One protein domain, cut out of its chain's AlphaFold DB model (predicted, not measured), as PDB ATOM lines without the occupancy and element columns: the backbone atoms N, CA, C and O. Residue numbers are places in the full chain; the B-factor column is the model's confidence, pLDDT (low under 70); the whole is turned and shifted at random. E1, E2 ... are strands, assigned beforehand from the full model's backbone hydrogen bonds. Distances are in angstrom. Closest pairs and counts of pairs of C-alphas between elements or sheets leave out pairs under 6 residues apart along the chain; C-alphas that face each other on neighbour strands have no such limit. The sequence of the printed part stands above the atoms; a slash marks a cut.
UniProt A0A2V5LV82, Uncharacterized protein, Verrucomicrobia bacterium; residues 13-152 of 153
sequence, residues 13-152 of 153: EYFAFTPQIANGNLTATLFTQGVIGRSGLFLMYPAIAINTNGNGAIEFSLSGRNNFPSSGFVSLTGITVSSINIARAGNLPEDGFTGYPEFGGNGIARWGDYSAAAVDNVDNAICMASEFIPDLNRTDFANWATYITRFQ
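Overview. This is residues 13 to 152 of the 153 residues of an uncharacterized protein of Verrucomicrobia bacterium (UniProt A0A2V5LV82). The body is a small sandwich, with the four-stranded sheet E3 to E6 and the three-stranded sheet E7 to E9 face to face. The long hairpin of E1 and E2 reaches out past one end as an arm whose tip, residues 21 to 26, sticks out, and the long loops of residues 89 to 114 and 133 to 144 extend at the other end. The printed part has 140 residues, with no named helix and nine named strands, E1 to E9 in order along the chain, and the class is all strand. The sheets run E1 - E2, E3 - E4 - E5 - E6 and E7 - E8 - E9, all antiparallel. The whole is only just loose, close to compact, with a radius of gyration of the C-alphas of 17.5 A, and is elongated, spanning 57 by 31 by 31 A.

Along the chain. E1, residues 13 to 22, begins at C-alpha 13 (-70.587, 19.955, 33.627) and is 28.5 A long. E2, residues 25 to 36, is 31.9 A long and bends by 56 degrees at residue 31. E3, residues 41 to 50, is 24.4 A long and bends by 72 degrees at residue 45. E4, residues 55 to 64, is 27.9 A long, and E5, residues 67 to 77, is 26.6 A. E6 is residues 85 to 88, E7 residues 115 to 119 and E8 residues 126 to 132. E9, residues 145 to 151, ends at C-alpha 151 (-82.957, 36.718, 36.010).

Arrangement. In the hairpin of E1 and E2, N 16 and O 32 are 2.8 A apart, within hydrogen-bond range. E2 and E3 are only just apart, at 8.3 A. E3 to E6 form a meander, each strand the antiparallel neighbour of the one before, in a strongly twisted sheet. Within hydrogen-bond range there are N 44 and O 61, 2.8 A, N 60 and O 72, 2.9 A, and N 73 and O 85, 2.9 A. E7 to E9 form a second meander, with N 118 and O 127 at 2.9 A and N 128 and O 149 at 2.8 A. In the sandwich, two sheets face to face, the strands of one stand at 20 degrees to those of the other. The closest C-alphas of E3 and E7 are those of Ala 49 and Ala 117, 5.2 A apart. Those of E5 and E8 are Ser 70 and Phe 132, 4.8 A apart.

Size, cuts and confidence. The two C-alphas farthest apart, those of Asn 23 and Glu 102, are 57.9 A apart. The links E6 to E7 and E8 to E9 are long, with 26 and 12 residues. The printed part has no cut. Its mean pLDDT is 95.4, and no printed residue is under 70.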
ATOM      1  N   GLU A  13     -71.101  20.053  34.990       96.00
ATOM      2  CA  GLU A  13     -70.587  19.955  33.627       96.00
ATOM      3  C   GLU A  13     -71.678  20.369  32.643       96.00
ATOM      4  O   GLU A  13     -72.853  20.051  32.830       96.00
ATOM      5  N   TYR A  14     -71.296  21.073  31.582       94.94
ATOM      6  CA  TYR A  14     -72.208  21.420  30.498       94.94
ATOM      7  C   TYR A  14     -71.593  21.074  29.149       94.94
ATOM      8  O   TYR A  14     -70.377  21.131  28.957       94.94
ATOM      9  N   PHE A  15     -72.466  20.754  28.201       95.25
ATOM     10  CA  PHE A  15     -72.114  20.380  26.841       95.25
ATOM     11  C   PHE A  15     -73.036  21.127  25.882       95.25
ATOM     12  O   PHE A  15     -74.249  21.171  26.078       95.25
ATOM     13  N   ALA A  16     -72.460  21.697  24.833       93.69
ATOM     14  CA  ALA A  16     -73.183  22.280  23.719       93.69
ATOM     15  C   ALA A  16     -72.859  21.480  22.462       93.69
ATOM     16  O   ALA A  16     -71.693  21.204  22.169       93.69
ATOM     17  N   PHE A  17     -73.892  21.133  21.706       95.00
ATOM     18  CA  PHE A  17     -73.770  20.374  20.471       95.00
ATOM     19  C   PHE A  17     -74.315  21.186  19.298       95.00
ATOM     20  O   PHE A  17     -75.238  21.980  19.465       95.00
ATOM     21  N   THR A  18     -73.778  20.954  18.105       96.00
ATOM     22  CA  THR A  18     -74.375  21.411  16.850       96.00
ATOM     23  C   THR A  18     -75.262  20.288  16.305       96.00
ATOM     24  O   THR A  18     -74.727  19.287  15.819       96.00
ATOM     25  N   PRO A  19     -76.603  20.390  16.410       95.94
ATOM     26  CA  PRO A  19     -77.502  19.375  15.880       95.94
ATOM     27  C   PRO A  19     -77.690  19.538  14.367       95.94
ATOM     28  O   PRO A  19     -77.737  20.650  13.842       95.94
ATOM     29  N   GLN A  20     -77.876  18.424  13.667       97.50
ATOM     30  CA  GLN A  20     -78.267  18.382  12.264       97.50
ATOM     31  C   GLN A  20     -79.336  17.304  12.068       97.50
ATOM     32  O   GLN A  20     -79.142  16.152  12.460       97.50
ATOM     33  N   ILE A  21     -80.440  17.670  11.411       97.12
ATOM     34  CA  ILE A  21     -81.467  16.725  10.965       97.12
ATOM     35  C   ILE A  21     -81.331  16.556   9.453       97.12
ATOM     36  O   ILE A  21     -81.488  17.517   8.703       97.12
ATOM     37  N   ALA A  22     -81.047  15.337   8.997       96.25
ATOM     38  CA  ALA A  22     -80.973  15.005   7.576       96.25
ATOM     39  C   ALA A  22     -81.700  13.686   7.304       96.25
ATOM     40  O   ALA A  22     -81.464  12.687   7.984       96.25
ATOM     41  N   ASN A  23     -82.598  13.678   6.313       95.88
ATOM     42  CA  ASN A  23     -83.400  12.504   5.938       95.88
ATOM     43  C   ASN A  23     -84.107  11.835   7.137       95.88
ATOM     44  O   ASN A  23     -84.123  10.614   7.249       95.88
ATOM     45  N   GLY A  24     -84.632  12.638   8.071       95.50
ATOM     46  CA  GLY A  24     -85.306  12.150   9.281       95.50
ATOM     47  C   GLY A  24     -84.385  11.653  10.404       95.50
ATOM     48  O   GLY A  24     -84.891  11.243  11.442       95.50
ATOM     49  N   ASN A  25     -83.058  11.713  10.244       96.50
ATOM     50  CA  ASN A  25     -82.095  11.313  11.273       96.50
ATOM     51  C   ASN A  25     -81.516  12.536  11.989       96.50
ATOM     52  O   ASN A  25     -81.017  13.450  11.330       96.50
ATOM     53  N   LEU A  26     -81.545  12.526  13.326       96.62
ATOM     54  CA  LEU A  26     -80.851  13.500  14.168       96.62
ATOM     55  C   LEU A  26     -79.411  13.037  14.414       96.62
ATOM     56  O   LEU A  26     -79.173  11.954  14.943       96.62
ATOM     57  N   THR A  27     -78.460  13.896  14.070       97.06
ATOM     58  CA  THR A  27     -77.044  13.772  14.432       97.06
ATOM     59  C   THR A  27     -76.618  15.018  15.196       97.06
ATOM     60  O   THR A  27     -77.241  16.071  15.060       97.06
ATOM     61  N   ALA A  28     -75.582  14.912  16.022       97.44
ATOM     62  CA  ALA A  28     -75.066  16.041  16.780       97.44
ATOM     63  C   ALA A  28     -73.551  15.913  16.947       97.44
ATOM     64  O   ALA A  28     -73.050  14.835  17.269       97.44
ATOM     65  N   THR A  29     -72.821  17.003  16.729       97.75
ATOM     66  CA  THR A  29     -71.379  17.082  16.991       97.75
ATOM     67  C   THR A  29     -71.131  17.946  18.215       97.75
ATOM     68  O   THR A  29     -71.807  18.953  18.416       97.75
ATOM     69  N   LEU A  30     -70.185  17.549  19.068       97.25
ATOM     70  CA  LEU A  30     -69.799  18.364  20.215       97.25
ATOM     71  C   LEU A  30     -69.207  19.687  19.712       97.25
ATOM     72  O   LEU A  30     -68.226  19.683  18.971       97.25
ATOM     73  N   PHE A  31     -69.808  20.802  20.120       95.31
ATOM     74  CA  PHE A  31     -69.347  22.147  19.792       95.31
ATOM     75  C   PHE A  31     -68.423  22.688  20.883       95.31
ATOM     76  O   PHE A  31     -67.315  23.135  20.599       95.31
ATOM     77  N   THR A  32     -68.862  22.622  22.141       94.88
ATOM     78  CA  THR A  32     -68.041  22.978  23.301       94.88
ATOM     79  C   THR A  32     -68.542  22.278  24.558       94.88
ATOM     80  O   THR A  32     -69.676  21.804  24.610       94.88
ATOM     81  N   GLN A  33     -67.701  22.225  25.582       95.88
ATOM     82  CA  GLN A  33     -68.046  21.744  26.912       95.88
ATOM     83  C   GLN A  33     -67.277  22.532  27.967       95.88
ATOM     84  O   GLN A  33     -66.244  23.137  27.673       95.88
ATOM     85  N   GLY A  34     -67.748  22.485  29.205       95.00
ATOM     86  CA  GLY A  34     -67.053  23.113  30.314       95.00
ATOM     87  C   GLY A  34     -67.489  22.579  31.666       95.00
ATOM     88  O   GLY A  34     -68.433  21.802  31.787       95.00
ATOM     89  N   VAL A  35     -66.754  23.019  32.680       95.69
ATOM     90  CA  VAL A  35     -66.958  22.656  34.078       95.69
ATOM     91  C   VAL A  35     -67.131  23.930  34.883       95.69
ATOM     92  O   VAL A  35     -66.306  24.840  34.808       95.69
ATOM     93  N   ILE A  36     -68.174  23.960  35.700       96.69
ATOM     94  CA  ILE A  36     -68.433  24.986  36.697       96.69
ATOM     95  C   ILE A  36     -68.132  24.376  38.059       96.69
ATOM     96  O   ILE A  36     -68.694  23.352  38.446       96.69
ATOM     97  N   GLY A  37     -67.235  25.015  38.798       95.19
ATOM     98  CA  GLY A  37     -66.845  24.567  40.123       95.19
ATOM     99  C   GLY A  37     -66.005  25.610  40.843       95.19
ATOM    100  O   GLY A  37     -65.430  26.512  40.233       95.19
ATOM    101  N   ARG A  38     -65.932  25.480  42.166       93.44
ATOM    102  CA  ARG A  38     -65.076  26.294  43.029       93.44
ATOM    103  C   ARG A  38     -64.593  25.436  44.189       93.44
ATOM    104  O   ARG A  38     -65.357  24.644  44.726       93.44
ATOM    105  N   SER A  39     -63.338  25.627  44.587       93.31
ATOM    106  CA  SER A  39     -62.750  24.940  45.742       93.31
ATOM    107  C   SER A  39     -63.642  25.060  46.983       93.31
ATOM    108  O   SER A  39     -64.088  26.159  47.328       93.31
ATOM    109  N   GLY A  40     -63.919  23.923  47.624       92.19
ATOM    110  CA  GLY A  40     -64.768  23.825  48.811       92.19
ATOM    111  C   GLY A  40     -66.274  24.036  48.602       92.19
ATOM    112  O   GLY A  40     -66.985  24.102  49.608       92.19
ATOM    113  N   LEU A  41     -66.753  24.153  47.356       94.12
ATOM    114  CA  LEU A  41     -68.181  24.154  47.032       94.12
ATOM    115  C   LEU A  41     -68.595  22.850  46.350       94.12
ATOM    116  O   LEU A  41     -67.861  22.296  45.532       94.12
ATOM    117  N   PHE A  42     -69.807  22.421  46.670       95.44
ATOM    118  CA  PHE A  42     -70.520  21.320  46.047       95.44
ATOM    119  C   PHE A  42     -71.697  21.922  45.292       95.44
ATOM    120  O   PHE A  42     -72.502  22.631  45.895       95.44
ATOM    121  N   LEU A  43     -71.748  21.710  43.978       96.56
ATOM    122  CA  LEU A  43     -72.834  22.177  43.120       96.56
ATOM    123  C   LEU A  43     -73.703  20.982  42.737       96.56
ATOM    124  O   LEU A  43     -73.207  20.024  42.148       96.56
ATOM    125  N   MET A  44     -74.984  21.044  43.081       95.31
ATOM    126  CA  MET A  44     -75.897  19.906  43.052       95.31
ATOM    127  C   MET A  44     -77.098  20.201  42.156       95.31
ATOM    128  O   MET A  44     -77.654  21.298  42.191       95.31
ATOM    129  N   TYR A  45     -77.500  19.172  41.407       95.88
ATOM    130  CA  TYR A  45     -78.747  19.095  40.641       95.88
ATOM    131  C   TYR A  45     -79.039  20.329  39.767       95.88
ATOM    132  O   TYR A  45     -79.937  21.110  40.069       95.88
ATOM    133  N   PRO A  46     -78.239  20.556  38.711       97.38
ATOM    134  CA  PRO A  46     -78.369  21.759  37.910       97.38
ATOM    135  C   PRO A  46     -79.541  21.706  36.925       97.38
ATOM    136  O   PRO A  46     -79.843  20.654  36.357       97.38
ATOM    137  N   ALA A  47     -80.093  22.874  36.603       98.06
ATOM    138  CA  ALA A  47     -80.985  23.066  35.460       98.06
ATOM    139  C   ALA A  47     -80.501  24.226  34.580       98.06
ATOM    140  O   ALA A  47     -79.908  25.188  35.063       98.06
ATOM    141  N   ILE A  48     -80.743  24.141  33.271       97.62
ATOM    142  CA  ILE A  48     -80.270  25.123  32.287       97.62
ATOM    143  C   ILE A  48     -81.420  25.640  31.427       97.62
ATOM    144  O   ILE A  48     -82.254  24.868  30.958       97.62
ATOM    145  N   ALA A  49     -81.425  26.945  31.174       97.75
ATOM    146  CA  ALA A  49     -82.275  27.572  30.170       97.75
ATOM    147  C   ALA A  49     -81.475  28.601  29.370       97.75
ATOM    148  O   ALA A  49     -80.620  29.301  29.914       97.75
ATOM    149  N   ILE A  50     -81.761  28.689  28.071       96.25
ATOM    150  CA  ILE A  50     -81.140  29.637  27.142       96.25
ATOM    151  C   ILE A  50     -82.264  30.287  26.340       96.25
ATOM    152  O   ILE A  50     -83.103  29.596  25.763       96.25
ATOM    153  N   ASN A  51     -82.298  31.615  26.335       95.75
ATOM    154  CA  ASN A  51     -83.282  32.401  25.611       95.75
ATOM    155  C   ASN A  51     -82.896  32.596  24.138       95.75
ATOM    156  O   ASN A  51     -81.815  32.222  23.676       95.75
ATOM    157  N   THR A  52     -83.804  33.218  23.391       94.31
ATOM    158  CA  THR A  52     -83.658  33.419  21.941       94.31
ATOM    159  C   THR A  52     -82.515  34.358  21.545       94.31
ATOM    160  O   THR A  52     -82.074  34.320  20.400       94.31
ATOM    161  N   ASN A  53     -81.978  35.138  22.490       94.19
ATOM    162  CA  ASN A  53     -80.820  36.010  22.277       94.19
ATOM    163  C   ASN A  53     -79.480  35.288  22.510       94.19
ATOM    164  O   ASN A  53     -78.425  35.907  22.396       94.19
ATOM    165  N   GLY A  54     -79.502  33.995  22.857       93.19
ATOM    166  CA  GLY A  54     -78.299  33.235  23.204       93.19
ATOM    167  C   GLY A  54     -77.769  33.532  24.608       93.19
ATOM    168  O   GLY A  54     -76.646  33.140  24.928       93.19
ATOM    169  N   ASN A  55     -78.562  34.204  25.447       96.19
ATOM    170  CA  ASN A  55     -78.260  34.377  26.861       96.19
ATOM    171  C   ASN A  55     -78.956  33.289  27.672       96.19
ATOM    172  O   ASN A  55     -80.086  32.909  27.381       96.19
ATOM    173  N   GLY A  56     -78.301  32.796  28.710       96.94
ATOM    174  CA  GLY A  56     -78.802  31.693  29.509       96.94
ATOM    175  C   GLY A  56     -78.439  31.811  30.975       96.94
ATOM    176  O   GLY A  56     -77.755  32.742  31.405       96.94
ATOM    177  N   ALA A  57     -78.877  30.824  31.735       98.19
ATOM    178  CA  ALA A  57     -78.393  30.586  33.077       98.19
ATOM    179  C   ALA A  57     -78.412  29.089  33.379       98.19
ATOM    180  O   ALA A  57     -79.256  28.351  32.865       98.19
ATOM    181  N   ILE A  58     -77.456  28.666  34.201       98.38
ATOM    182  CA  ILE A  58     -77.407  27.333  34.792       98.38
ATOM    183  C   ILE A  58     -77.562  27.532  36.292       98.38
ATOM    184  O   ILE A  58     -76.676  28.104  36.929       98.38
ATOM    185  N   GLU A  59     -78.696  27.108  36.829       98.25
ATOM    186  CA  GLU A  59     -78.967  27.115  38.265       98.25
ATOM    187  C   GLU A  59     -78.500  25.815  38.905       98.25
ATOM    188  O   GLU A  59     -78.317  24.813  38.211       98.25
ATOM    189  N   PHE A  60     -78.252  25.865  40.206       98.12
ATOM    190  CA  PHE A  60     -77.927  24.714  41.032       98.12
ATOM    191  C   PHE A  60     -78.165  25.042  42.509       98.12
ATOM    192  O   PHE A  60     -78.020  26.184  42.963       98.12
ATOM    193  N   SER A  61     -78.413  24.002  43.301       97.69
ATOM    194  CA  SER A  61     -78.138  24.072  44.736       97.69
ATOM    195  C   SER A  61     -76.630  24.145  44.959       97.69
ATOM    196  O   SER A  61     -75.868  23.444  44.293       97.69
ATOM    197  N   LEU A  62     -76.175  24.934  45.931       96.69
ATOM    198  CA  LEU A  62     -74.780  24.896  46.374       96.69
ATOM    199  C   LEU A  62     -74.651  24.775  47.882       96.69
ATOM    200  O   LEU A  62     -75.412  25.378  48.633       96.69
ATOM    201  N   SER A  63     -73.640  24.039  48.324       96.44
ATOM    202  CA  SER A  63     -73.258  23.940  49.729       96.44
ATOM    203  C   SER A  63     -71.739  23.915  49.869       96.44
ATOM    204  O   SER A  63     -70.996  23.690  48.913       96.44
ATOM    205  N   GLY A  64     -71.250  24.206  51.065       94.69
ATOM    206  CA  GLY A  64     -69.827  24.178  51.366       94.69
ATOM    207  C   GLY A  64     -69.568  24.541  52.817       94.69
ATOM    208  O   GLY A  64     -70.481  24.859  53.572       94.69
ATOM    209  N   ARG A  65     -68.296  24.554  53.223       92.69
ATOM    210  CA  ARG A  65     -67.917  24.801  54.628       92.69
ATOM    211  C   ARG A  65     -68.511  26.089  55.220       92.69
ATOM    212  O   ARG A  65     -68.789  26.132  56.412       92.69
ATOM    213  N   ASN A  66     -68.671  27.123  54.394       93.69
ATOM    214  CA  ASN A  66     -69.184  28.436  54.798       93.69
ATOM    215  C   ASN A  66     -70.556  28.747  54.175       93.69
ATOM    216  O   ASN A  66     -70.992  29.895  54.195       93.69
ATOM    217  N   ASN A  67     -71.203  27.750  53.572       96.81
ATOM    218  CA  ASN A  67     -72.451  27.906  52.846       96.81
ATOM    219  C   ASN A  67     -73.380  26.753  53.215       96.81
ATOM    220  O   ASN A  67     -73.191  25.622  52.765       96.81
ATOM    221  N   PHE A  68     -74.410  27.061  53.999       97.69
ATOM    222  CA  PHE A  68     -75.585  26.201  54.077       97.69
ATOM    223  C   PHE A  68     -76.204  26.016  52.683       97.69
ATOM    224  O   PHE A  68     -75.934  26.848  51.807       97.69
ATOM    225  N   PRO A  69     -77.011  24.963  52.452       97.62
ATOM    226  CA  PRO A  69     -77.581  24.719  51.133       97.62
ATOM    227  C   PRO A  69     -78.340  25.951  50.622       97.62
ATOM    228  O   PRO A  69     -79.321  26.401  51.216       97.62
ATOM    229  N   SER A  70     -77.805  26.539  49.557       98.31
ATOM    230  CA  SER A  70     -78.161  27.847  49.012       98.31
ATOM    231  C   SER A  70     -78.606  27.709  47.560       98.31
ATOM    232  O   SER A  70     -78.143  26.822  46.848       98.31
ATOM    233  N   SER A  71     -79.422  28.654  47.104       98.19
ATOM    234  CA  SER A  71     -79.745  28.835  45.690       98.19
ATOM    235  C   SER A  71     -78.618  29.586  44.989       98.19
ATOM    236  O   SER A  71     -78.257  30.696  45.406       98.19
ATOM    237  N   GLY A  72     -78.069  29.016  43.918       98.00
ATOM    238  CA  GLY A  72     -77.062  29.678  43.102       98.00
ATOM    239  C   GLY A  72     -77.240  29.448  41.613       98.00
ATOM    240  O   GLY A  72     -78.009  28.600  41.171       98.00
ATOM    241  N   PHE A  73     -76.534  30.255  40.831       98.50
ATOM    242  CA  PHE A  73     -76.521  30.132  39.381       98.50
ATOM    243  C   PHE A  73     -75.257  30.743  38.776       98.50
ATOM    244  O   PHE A  73     -74.578  31.577  39.383       98.50
ATOM    245  N   VAL A  74     -74.973  30.363  37.537       98.62
ATOM    246  CA  VAL A  74     -74.108  31.116  36.623       98.62
ATOM    247  C   VAL A  74     -74.942  31.616  35.453       98.62
ATOM    248  O   VAL A  74     -75.882  30.951  35.022       98.62
ATOM    249  N   SER A  75     -74.599  32.783  34.924       98.06
ATOM    250  CA  SER A  75     -75.158  33.275  33.665       98.06
ATOM    251  C   SER A  75     -74.315  32.816  32.476       98.06
ATOM    252  O   SER A  75     -73.105  32.603  32.591       98.06
ATOM    253  N   LEU A  76     -74.978  32.681  31.331       96.62
ATOM    254  CA  LEU A  76     -74.394  32.364  30.037       96.62
ATOM    255  C   LEU A  76     -74.637  33.530  29.076       96.62
ATOM    256  O   LEU A  76     -75.766  33.994  28.939       96.62
ATOM    257  N   THR A  77     -73.597  33.961  28.372       95.00
ATOM    258  CA  THR A  77     -73.702  34.886  27.233       95.00
ATOM    259  C   THR A  77     -73.001  34.235  26.049       95.00
ATOM    260  O   THR A  77     -71.765  34.184  25.985       95.00
ATOM    261  N   GLY A  78     -73.785  33.645  25.146       89.44
ATOM    262  CA  GLY A  78     -73.276  32.692  24.165       89.44
ATOM    263  C   GLY A  78     -72.633  31.490  24.863       89.44
ATOM    264  O   GLY A  78     -73.304  30.743  25.568       89.44
ATOM    265  N   ILE A  79     -71.319  31.319  24.689       87.06
ATOM    266  CA  ILE A  79     -70.524  30.260  25.344       87.06
ATOM    267  C   ILE A  79     -69.765  30.732  26.593       87.06
ATOM    268  O   ILE A  79     -69.037  29.949  27.201       87.06
ATOM    269  N   THR A  80     -69.880  32.013  26.950       94.50
ATOM    270  CA  THR A  80     -69.167  32.583  28.100       94.50
ATOM    271  C   THR A  80     -69.962  32.334  29.371       94.50
ATOM    272  O   THR A  80     -71.136  32.694  29.429       94.50
ATOM    273  N   VAL A  81     -69.311  31.765  30.385       97.00
ATOM    274  CA  VAL A  81     -69.899  31.488  31.702       97.00
ATOM    275  C   VAL A  81     -69.406  32.522  32.711       97.00
ATOM    276  O   VAL A  81     -68.206  32.800  32.771       97.00
ATOM    277  N   SER A  82     -70.307  33.098  33.505       97.88
ATOM    278  CA  SER A  82     -69.927  34.014  34.588       97.88
ATOM    279  C   SER A  82     -69.435  33.282  35.843       97.88
ATOM    280  O   SER A  82     -69.426  32.053  35.931       97.88
ATOM    281  N   SER A  83     -68.995  34.046  36.845       97.31
ATOM    282  CA  SER A  83     -68.728  33.504  38.178       97.31
ATOM    283  C   SER A  83     -70.009  32.993  38.840       97.31
ATOM    284  O   SER A  83     -71.096  33.495  38.571       97.31
ATOM    285  N   ILE A  84     -69.867  32.054  39.777       98.06
ATOM    286  CA  ILE A  84     -70.977  31.566  40.605       98.06
ATOM    287  C   ILE A  84     -71.589  32.728  41.398       98.06
ATOM    288  O   ILE A  84     -70.892  33.384  42.176       98.06
ATOM    289  N   ASN A  85     -72.893  32.933  41.231       97.56
ATOM    290  CA  ASN A  85     -73.705  33.867  42.001       97.56
ATOM    291  C   ASN A  85     -74.564  33.092  43.001       97.56
ATOM    292  O   ASN A  85     -75.115  32.044  42.673       97.56
ATOM    293  N   ILE A  86     -74.706  33.626  44.214       97.88
ATOM    294  CA  ILE A  86     -75.677  33.134  45.196       97.88
ATOM    295  C   ILE A  86     -76.932  33.991  45.037       97.88
ATOM    296  O   ILE A  86     -76.903  35.174  45.370       97.88
ATOM    297  N   ALA A  87     -78.014  33.410  44.522       97.81
ATOM    298  CA  ALA A  87     -79.295  34.101  44.395       97.81
ATOM    299  C   ALA A  87     -79.997  34.219  45.752       97.81
ATOM    300  O   ALA A  87     -80.555  35.266  46.080       97.81
ATOM    301  N   ARG A  88     -79.909  33.164  46.573       98.06
ATOM    302  CA  ARG A  88     -80.345  33.193  47.970       98.06
ATOM    303  C   ARG A  88     -79.490  32.279  48.831       98.06
ATOM    304  O   ARG A  88     -79.401  31.081  48.578       98.06
ATOM    305  N   ALA A  89     -78.876  32.856  49.860       98.38
ATOM    306  CA  ALA A  89     -78.121  32.098  50.845       98.38
ATOM    307  C   ALA A  89     -79.061  31.227  51.690       98.38
ATOM    308  O   ALA A  89     -80.157  31.661  52.043       98.38
ATOM    309  N   GLY A  90     -78.614  30.015  52.008       98.06
ATOM    310  CA  GLY A  90     -79.265  29.147  52.979       98.06
ATOM    311  C   GLY A  90     -79.001  29.597  54.415       98.06
ATOM    312  O   GLY A  90     -77.970  30.211  54.704       98.06
ATOM    313  N   ASN A  91     -79.910  29.255  55.324       98.00
ATOM    314  CA  ASN A  91     -79.887  29.748  56.703       98.00
ATOM    315  C   ASN A  91     -79.477  28.716  57.757       98.00
ATOM    316  O   ASN A  91     -79.004  29.117  58.821       98.00
ATOM    317  N   LEU A  92     -79.643  27.421  57.489       96.88
ATOM    318  CA  LEU A  92     -79.364  26.333  58.431       96.88
ATOM    319  C   LEU A  92     -78.789  25.107  57.700       96.88
ATOM    320  O   LEU A  92     -78.925  25.013  56.478       96.88
ATOM    321  N   PRO A  93     -78.156  24.159  58.417       95.38
ATOM    322  CA  PRO A  93     -77.827  22.854  57.852       95.38
ATOM    323  C   PRO A  93     -79.067  22.143  57.304       95.38
ATOM    324  O   PRO A  93     -80.190  22.428  57.719       95.38
ATOM    325  N   GLU A  94     -78.850  21.192  56.404       94.44
ATOM    326  CA  GLU A  94     -79.882  20.222  56.041       94.44
ATOM    327  C   GLU A  94     -80.321  19.439  57.296       94.44
ATOM    328  O   GLU A  94     -79.484  19.078  58.127       94.44
ATOM    329  N   ASP A  95     -81.636  19.269  57.462       94.44
ATOM    330  CA  ASP A  95     -82.271  18.542  58.569       94.44
ATOM    331  C   ASP A  95     -83.536  17.827  58.054       94.44
ATOM    332  O   ASP A  95     -84.679  18.169  58.383       94.44
ATOM    333  N   GLY A  96     -83.327  16.878  57.144       93.19
ATOM    334  CA  GLY A  96     -84.370  16.076  56.515       93.19
ATOM    335  C   GLY A  96     -84.415  14.644  57.039       93.19
ATOM    336  O   GLY A  96     -83.397  14.006  57.295       93.19
ATOM    337  N   PHE A  97     -85.621  14.081  57.132       93.25
ATOM    338  CA  PHE A  97     -85.898  12.750  57.689       93.25
ATOM    339  C   PHE A  97     -85.085  11.613  57.048       93.25
ATOM    340  O   PHE A  97     -84.771  10.628  57.706       93.25
ATOM    341  N   THR A  98     -84.701  11.756  55.776       93.31
ATOM    342  CA  THR A  98     -83.876  10.763  55.066       93.31
ATOM    343  C   THR A  98     -82.449  10.645  55.616       93.31
ATOM    344  O   THR A  98     -81.832   9.587  55.481       93.31
ATOM    345  N   GLY A  99     -81.951  11.683  56.295       93.94
ATOM    346  CA  GLY A  99     -80.642  11.685  56.946       93.94
ATOM    347  C   GLY A  99     -80.593  10.915  58.266       93.94
ATOM    348  O   GLY A  99     -79.505  10.596  58.736       93.94
ATOM    349  N   TYR A 100     -81.740  10.561  58.849       93.06
ATOM    350  CA  TYR A 100     -81.820   9.976  60.189       93.06
ATOM    351  C   TYR A 100     -82.322   8.528  60.137       93.06
ATOM    352  O   TYR A 100     -83.480   8.296  59.772       93.06
ATOM    353  N   PRO A 101     -81.506   7.535  60.534       93.69
ATOM    354  CA  PRO A 101     -81.948   6.144  60.641       93.69
ATOM    355  C   PRO A 101     -83.183   5.954  61.533       93.69
ATOM    356  O   PRO A 101     -84.031   5.108  61.250       93.69
ATOM    357  N   GLU A 102     -83.333   6.778  62.571       90.50
ATOM    358  CA  GLU A 102     -84.466   6.776  63.502       90.50
ATOM    359  C   GLU A 102     -85.800   7.115  62.820       90.50
ATOM    360  O   GLU A 102     -86.857   6.701  63.295       90.50
ATOM    361  N   PHE A 103     -85.754   7.820  61.685       87.38
ATOM    362  CA  PHE A 103     -86.914   8.151  60.854       87.38
ATOM    363  C   PHE A 103     -86.981   7.303  59.571       87.38
ATOM    364  O   PHE A 103     -87.666   7.668  58.616       87.38
ATOM    365  N   GLY A 104     -86.285   6.157  59.537       88.56
ATOM    366  CA  GLY A 104     -86.247   5.253  58.382       88.56
ATOM    367  C   GLY A 104     -85.288   5.689  57.269       88.56
ATOM    368  O   GLY A 104     -85.325   5.122  56.178       88.56
ATOM    369  N   GLY A 105     -84.441   6.688  57.534       92.94
ATOM    370  CA  GLY A 105     -83.351   7.108  56.663       92.94
ATOM    371  C   GLY A 105     -82.166   6.138  56.658       92.94
ATOM    372  O   GLY A 105     -82.172   5.100  57.319       92.94
ATOM    373  N   ASN A 106     -81.113   6.484  55.917       92.88
ATOM    374  CA  ASN A 106     -79.904   5.656  55.788       92.88
ATOM    375  C   ASN A 106     -78.629   6.336  56.328       92.88
ATOM    376  O   ASN A 106     -77.525   5.867  56.057       92.88
ATOM    377  N   GLY A 107     -78.775   7.435  57.076       92.81
ATOM    378  CA  GLY A 107     -77.650   8.236  57.571       92.81
ATOM    379  C   GLY A 107     -77.126   9.275  56.572       92.81
ATOM    380  O   GLY A 107     -76.168   9.979  56.884       92.81
ATOM    381  N   ILE A 108     -77.717   9.365  55.376       90.56
ATOM    382  CA  ILE A 108     -77.366  10.333  54.335       90.56
ATOM    383  C   ILE A 108     -78.647  11.013  53.872       90.56
ATOM    384  O   ILE A 108     -79.553  10.375  53.334       90.56
ATOM    385  N   ALA A 109     -78.719  12.324  54.068       91.38
ATOM    386  CA  ALA A 109     -79.847  13.090  53.584       91.38
ATOM    387  C   ALA A 109     -79.889  13.108  52.053       91.38
ATOM    388  O   ALA A 109     -78.880  13.338  51.383       91.38
ATOM    389  N   ARG A 110     -81.075  12.866  51.504       90.75
ATOM    390  CA  ARG A 110     -81.359  13.041  50.085       90.75
ATOM    391  C   ARG A 110     -81.493  14.538  49.793       90.75
ATOM    392  O   ARG A 110     -82.236  15.225  50.485       90.75
ATOM    393  N   TRP A 111     -80.796  15.003  48.763       92.00
ATOM    394  CA  TRP A 111     -80.808  16.389  48.303       92.00
ATOM    395  C   TRP A 111     -80.760  16.426  46.778       92.00
ATOM    396  O   TRP A 111     -80.139  15.554  46.165       92.00
ATOM    397  N   GLY A 112     -81.344  17.458  46.171       85.00
ATOM    398  CA  GLY A 112     -81.266  17.663  44.733       85.00
ATOM    399  C   GLY A 112     -82.285  16.824  43.974       85.00
ATOM    400  O   GLY A 112     -81.934  16.131  43.030       85.00
ATOM    401  N   ASP A 113     -83.547  16.874  44.388       84.75
ATOM    402  CA  ASP A 113     -84.661  16.318  43.605       84.75
ATOM    403  C   ASP A 113     -85.439  17.407  42.847       84.75
ATOM    404  O   ASP A 113     -86.309  17.104  42.028       84.75
ATOM    405  N   TYR A 114     -85.146  18.684  43.123       87.56
ATOM    406  CA  TYR A 114     -85.949  19.821  42.677       87.56
ATOM    407  C   TYR A 114     -85.069  20.939  42.104       87.56
ATOM    408  O   TYR A 114     -84.518  21.763  42.835       87.56
ATOM    409  N   SER A 115     -84.982  20.967  40.775       96.38
ATOM    410  CA  SER A 115     -84.340  22.016  39.979       96.38
ATOM    411  C   SER A 115     -85.176  22.293  38.732       96.38
ATOM    412  O   SER A 115     -85.689  21.350  38.120       96.38
ATOM    413  N   ALA A 116     -85.297  23.544  38.309       97.94
ATOM    414  CA  ALA A 116     -85.888  23.881  37.020       97.94
ATOM    415  C   ALA A 116     -85.359  25.211  36.495       97.94
ATOM    416  O   ALA A 116     -85.140  26.153  37.248       97.94
ATOM    417  N   ALA A 117     -85.247  25.321  35.177       98.19
ATOM    418  CA  ALA A 117     -84.970  26.578  34.507       98.19
ATOM    419  C   ALA A 117     -85.860  26.692  33.268       98.19
ATOM    420  O   ALA A 117     -85.986  25.744  32.493       98.19
ATOM    421  N   ALA A 118     -86.491  27.848  33.084       98.12
ATOM    422  CA  ALA A 118     -87.362  28.120  31.948       98.12
ATOM    423  C   ALA A 118     -87.234  29.575  31.500       98.12
ATOM    424  O   ALA A 118     -86.960  30.470  32.299       98.12
ATOM    425  N   VAL A 119     -87.456  29.804  30.207       98.12
ATOM    426  CA  VAL A 119     -87.494  31.147  29.623       98.12
ATOM    427  C   VAL A 119     -88.927  31.663  29.673       98.12
ATOM    428  O   VAL A 119     -89.849  30.985  29.218       98.12
ATOM    429  N   ASP A 120     -89.102  32.868  30.195       96.06
ATOM    430  CA  ASP A 120     -90.326  33.639  30.050       96.06
ATOM    431  C   ASP A 120     -90.410  34.161  28.610       96.06
ATOM    432  O   ASP A 120     -89.561  34.926  28.144       96.06
ATOM    433  N   ASN A 121     -91.422  33.713  27.873       91.81
ATOM    434  CA  ASN A 121     -91.592  34.057  26.465       91.81
ATOM    435  C   ASN A 121     -92.126  35.482  26.244       91.81
ATOM    436  O   ASN A 121     -92.221  35.903  25.091       91.81
ATOM    437  N   VAL A 122     -92.472  36.214  27.308       94.69
ATOM    438  CA  VAL A 122     -92.942  37.602  27.218       94.69
ATOM    439  C   VAL A 122     -91.772  38.583  27.141       94.69
ATOM    440  O   VAL A 122     -91.795  39.489  26.311       94.69
ATOM    441  N   ASP A 123     -90.739  38.406  27.968       95.25
ATOM    442  CA  ASP A 123     -89.615  39.350  28.095       95.25
ATOM    443  C   ASP A 123     -88.219  38.701  28.015       95.25
ATOM    444  O   ASP A 123     -87.203  39.364  28.242       95.25
ATOM    445  N   ASN A 124     -88.146  37.419  27.636       95.50
ATOM    446  CA  ASN A 124     -86.917  36.616  27.586       95.50
ATOM    447  C   ASN A 124     -86.173  36.511  28.934       95.50
ATOM    448  O   ASN A 124     -84.997  36.115  28.942       95.50
ATOM    449  N   ALA A 125     -86.828  36.835  30.056       97.50
ATOM    450  CA  ALA A 125     -86.292  36.563  31.382       97.50
ATOM    451  C   ALA A 125     -86.131  35.055  31.595       97.50
ATOM    452  O   ALA A 125     -86.794  34.231  30.964       97.50
ATOM    453  N   ILE A 126     -85.262  34.683  32.523       98.25
ATOM    454  CA  ILE A 126     -85.038  33.295  32.908       98.25
ATOM    455  C   ILE A 126     -85.547  33.111  34.332       98.25
ATOM    456  O   ILE A 126     -85.085  33.775  35.261       98.25
ATOM    457  N   CYS A 127     -86.501  32.204  34.504       98.25
ATOM    458  CA  CYS A 127     -86.975  31.757  35.804       98.25
ATOM    459  C   CYS A 127     -86.232  30.475  36.181       98.25
ATOM    460  O   CYS A 127     -86.241  29.511  35.417       98.25
ATOM    461  N   MET A 128     -85.601  30.467  37.349       98.31
ATOM    462  CA  MET A 128     -84.833  29.344  37.891       98.31
ATOM    463  C   MET A 128     -85.407  28.942  39.244       98.31
ATOM    464  O   MET A 128     -85.777  29.820  40.019       98.31
ATOM    465  N   ALA A 129     -85.477  27.651  39.537       97.88
ATOM    466  CA  ALA A 129     -86.098  27.108  40.733       97.88
ATOM    467  C   ALA A 129     -85.167  26.094  41.386       97.88
ATOM    468  O   ALA A 129     -85.080  24.981  40.897       97.88
ATOM    469  N   SER A 130     -84.535  26.447  42.502       97.12
ATOM    470  CA  SER A 130     -83.546  25.584  43.157       97.12
ATOM    471  C   SER A 130     -83.964  25.238  44.584       97.12
ATOM    472  O   SER A 130     -84.456  26.105  45.319       97.12
ATOM    473  N   GLU A 131     -83.693  24.013  45.018       96.31
ATOM    474  CA  GLU A 131     -83.755  23.631  46.432       96.31
ATOM    475  C   GLU A 131     -82.773  24.461  47.291       96.31
ATOM    476  O   GLU A 131     -81.665  24.791  46.869       96.31
ATOM    477  N   PHE A 132     -83.188  24.870  48.492       97.44
ATOM    478  CA  PHE A 132     -82.338  25.563  49.470       97.44
ATOM    479  C   PHE A 132     -82.921  25.441  50.888       97.44
ATOM    480  O   PHE A 132     -84.075  25.041  51.054       97.44
ATOM    481  N   ILE A 133     -82.152  25.820  51.914       97.94
ATOM    482  CA  ILE A 133     -82.649  25.898  53.300       97.94
ATOM    483  C   ILE A 133     -83.048  27.343  53.658       97.94
ATOM    484  O   ILE A 133     -82.159  28.169  53.884       97.94
ATOM    485  N   PRO A 134     -84.348  27.684  53.740       97.25
ATOM    486  CA  PRO A 134     -84.811  29.015  54.128       97.25
ATOM    487  C   PRO A 134     -84.625  29.332  55.617       97.25
ATOM    488  O   PRO A 134     -84.417  28.465  56.462       97.25
ATOM    489  N   ASP A 135     -84.818  30.604  55.948       96.50
ATOM    490  CA  ASP A 135     -85.065  31.134  57.290       96.50
ATOM    491  C   ASP A 135     -86.511  30.901  57.759       96.50
ATOM    492  O   ASP A 135     -87.193  31.814  58.221       96.50
ATOM    493  N   LEU A 136     -87.003  29.669  57.623       95.38
ATOM    494  CA  LEU A 136     -88.348  29.279  58.044       95.38
ATOM    495  C   LEU A 136     -88.287  28.138  59.058       95.38
ATOM    496  O   LEU A 136     -87.310  27.393  59.133       95.38
ATOM    497  N   ASN A 137     -89.362  27.987  59.832       94.69
ATOM    498  CA  ASN A 137     -89.515  26.826  60.697       94.69
ATOM    499  C   ASN A 137     -89.532  25.556  59.847       94.69
ATOM    500  O   ASN A 137     -90.231  25.490  58.832       94.69
ATOM    501  N   ARG A 138     -88.802  24.536  60.301       94.12
ATOM    502  CA  ARG A 138     -88.873  23.210  59.693       94.12
ATOM    503  C   ARG A 138     -90.284  22.634  59.799       94.12
ATOM    504  O   ARG A 138     -91.038  22.946  60.721       94.12
ATOM    505  N   THR A 139     -90.595  21.749  58.868       92.94
ATOM    506  CA  THR A 139     -91.726  20.825  58.974       92.94
ATOM    507  C   THR A 139     -91.317  19.585  59.775       92.94
ATOM    508  O   THR A 139     -90.144  19.421  60.134       92.94
ATOM    509  N   ASP A 140     -92.271  18.685  60.018       91.44
ATOM    510  CA  ASP A 140     -92.011  17.411  60.699       91.44
ATOM    511  C   ASP A 140     -90.911  16.607  59.989       91.44
ATOM    512  O   ASP A 140     -90.021  16.056  60.636       91.44
ATOM    513  N   PHE A 141     -90.912  16.609  58.654       91.62
ATOM    514  CA  PHE A 141     -90.016  15.771  57.862       91.62
ATOM    515  C   PHE A 141     -88.792  16.499  57.309       91.62
ATOM    516  O   PHE A 141     -87.786  15.844  57.066       91.62
ATOM    517  N   ALA A 142     -88.837  17.809  57.080       93.94
ATOM    518  CA  ALA A 142     -87.730  18.511  56.430       93.94
ATOM    519  C   ALA A 142     -87.726  20.020  56.686       93.94
ATOM    520  O   ALA A 142     -88.740  20.602  57.081       93.94
ATOM    521  N   ASN A 143     -86.598  20.664  56.388       95.75
ATOM    522  CA  ASN A 143     -86.407  22.108  56.513       95.75
ATOM    523  C   ASN A 143     -86.080  22.828  55.191       95.75
ATOM    524  O   ASN A 143     -85.729  24.004  55.234       95.75
ATOM    525  N   TRP A 144     -86.186  22.164  54.038       95.44
ATOM    526  CA  TRP A 144     -85.914  22.771  52.730       95.44
ATOM    527  C   TRP A 144     -87.135  23.484  52.131       95.44
ATOM    528  O   TRP A 144     -88.281  23.258  52.524       95.44
ATOM    529  N   ALA A 145     -86.873  24.353  51.157       95.69
ATOM    530  CA  ALA A 145     -87.869  24.959  50.281       95.69
ATOM    531  C   ALA A 145     -87.292  25.159  48.871       95.69
ATOM    532  O   ALA A 145     -86.103  24.951  48.633       95.69
ATOM    533  N   THR A 146     -88.123  25.603  47.930       96.12
ATOM    534  CA  THR A 146     -87.680  26.016  46.591       96.12
ATOM    535  C   THR A 146     -87.594  27.537  46.524       96.12
ATOM    536  O   THR A 146     -88.559  28.232  46.852       96.12
ATOM    537  N   TYR A 147     -86.458  28.068  46.077       97.31
ATOM    538  CA  TYR A 147     -86.322  29.486  45.756       97.31
ATOM    539  C   TYR A 147     -86.486  29.709  44.254       97.31
ATOM    540  O   TYR A 147     -85.806  29.063  43.460       97.31
ATOM    541  N   ILE A 148     -87.365  30.641  43.877       97.38
ATOM    542  CA  ILE A 148     -87.550  31.051  42.485       97.38
ATOM    543  C   ILE A 148     -86.767  32.337  42.233       97.38
ATOM    544  O   ILE A 148     -87.096  33.392  42.777       97.38
ATOM    545  N   THR A 149     -85.752  32.255  41.381       97.75
ATOM    546  CA  THR A 149     -84.999  33.407  40.886       97.75
ATOM    547  C   THR A 149     -85.554  33.825  39.533       97.75
ATOM    548  O   THR A 149     -85.680  32.994  38.638       97.75
ATOM    549  N   ARG A 150     -85.833  35.118  39.348       97.19
ATOM    550  CA  ARG A 150     -86.051  35.712  38.023       97.19
ATOM    551  C   ARG A 150     -84.801  36.491  37.631       97.19
ATOM    552  O   ARG A 150     -84.414  37.421  38.333       97.19
ATOM    553  N   PHE A 151     -84.178  36.114  36.524       97.25
ATOM    554  CA  PHE A 151     -82.957  36.718  36.010       97.25
ATOM    555  C   PHE A 151     -83.222  37.352  34.645       97.25
ATOM    556  O   PHE A 151     -83.695  36.678  33.733       97.25
ATOM    557  N   GLN A 152     -82.913  38.642  34.511       95.50
ATOM    558  CA  GLN A 152     -82.946  39.347  33.233       95.50
ATOM    559  C   GLN A 152     -81.505  39.472  32.710       95.50
ATOM    560  O   GLN A 152     -80.754  40.287  33.257       95.50
TER     561      GLN A 152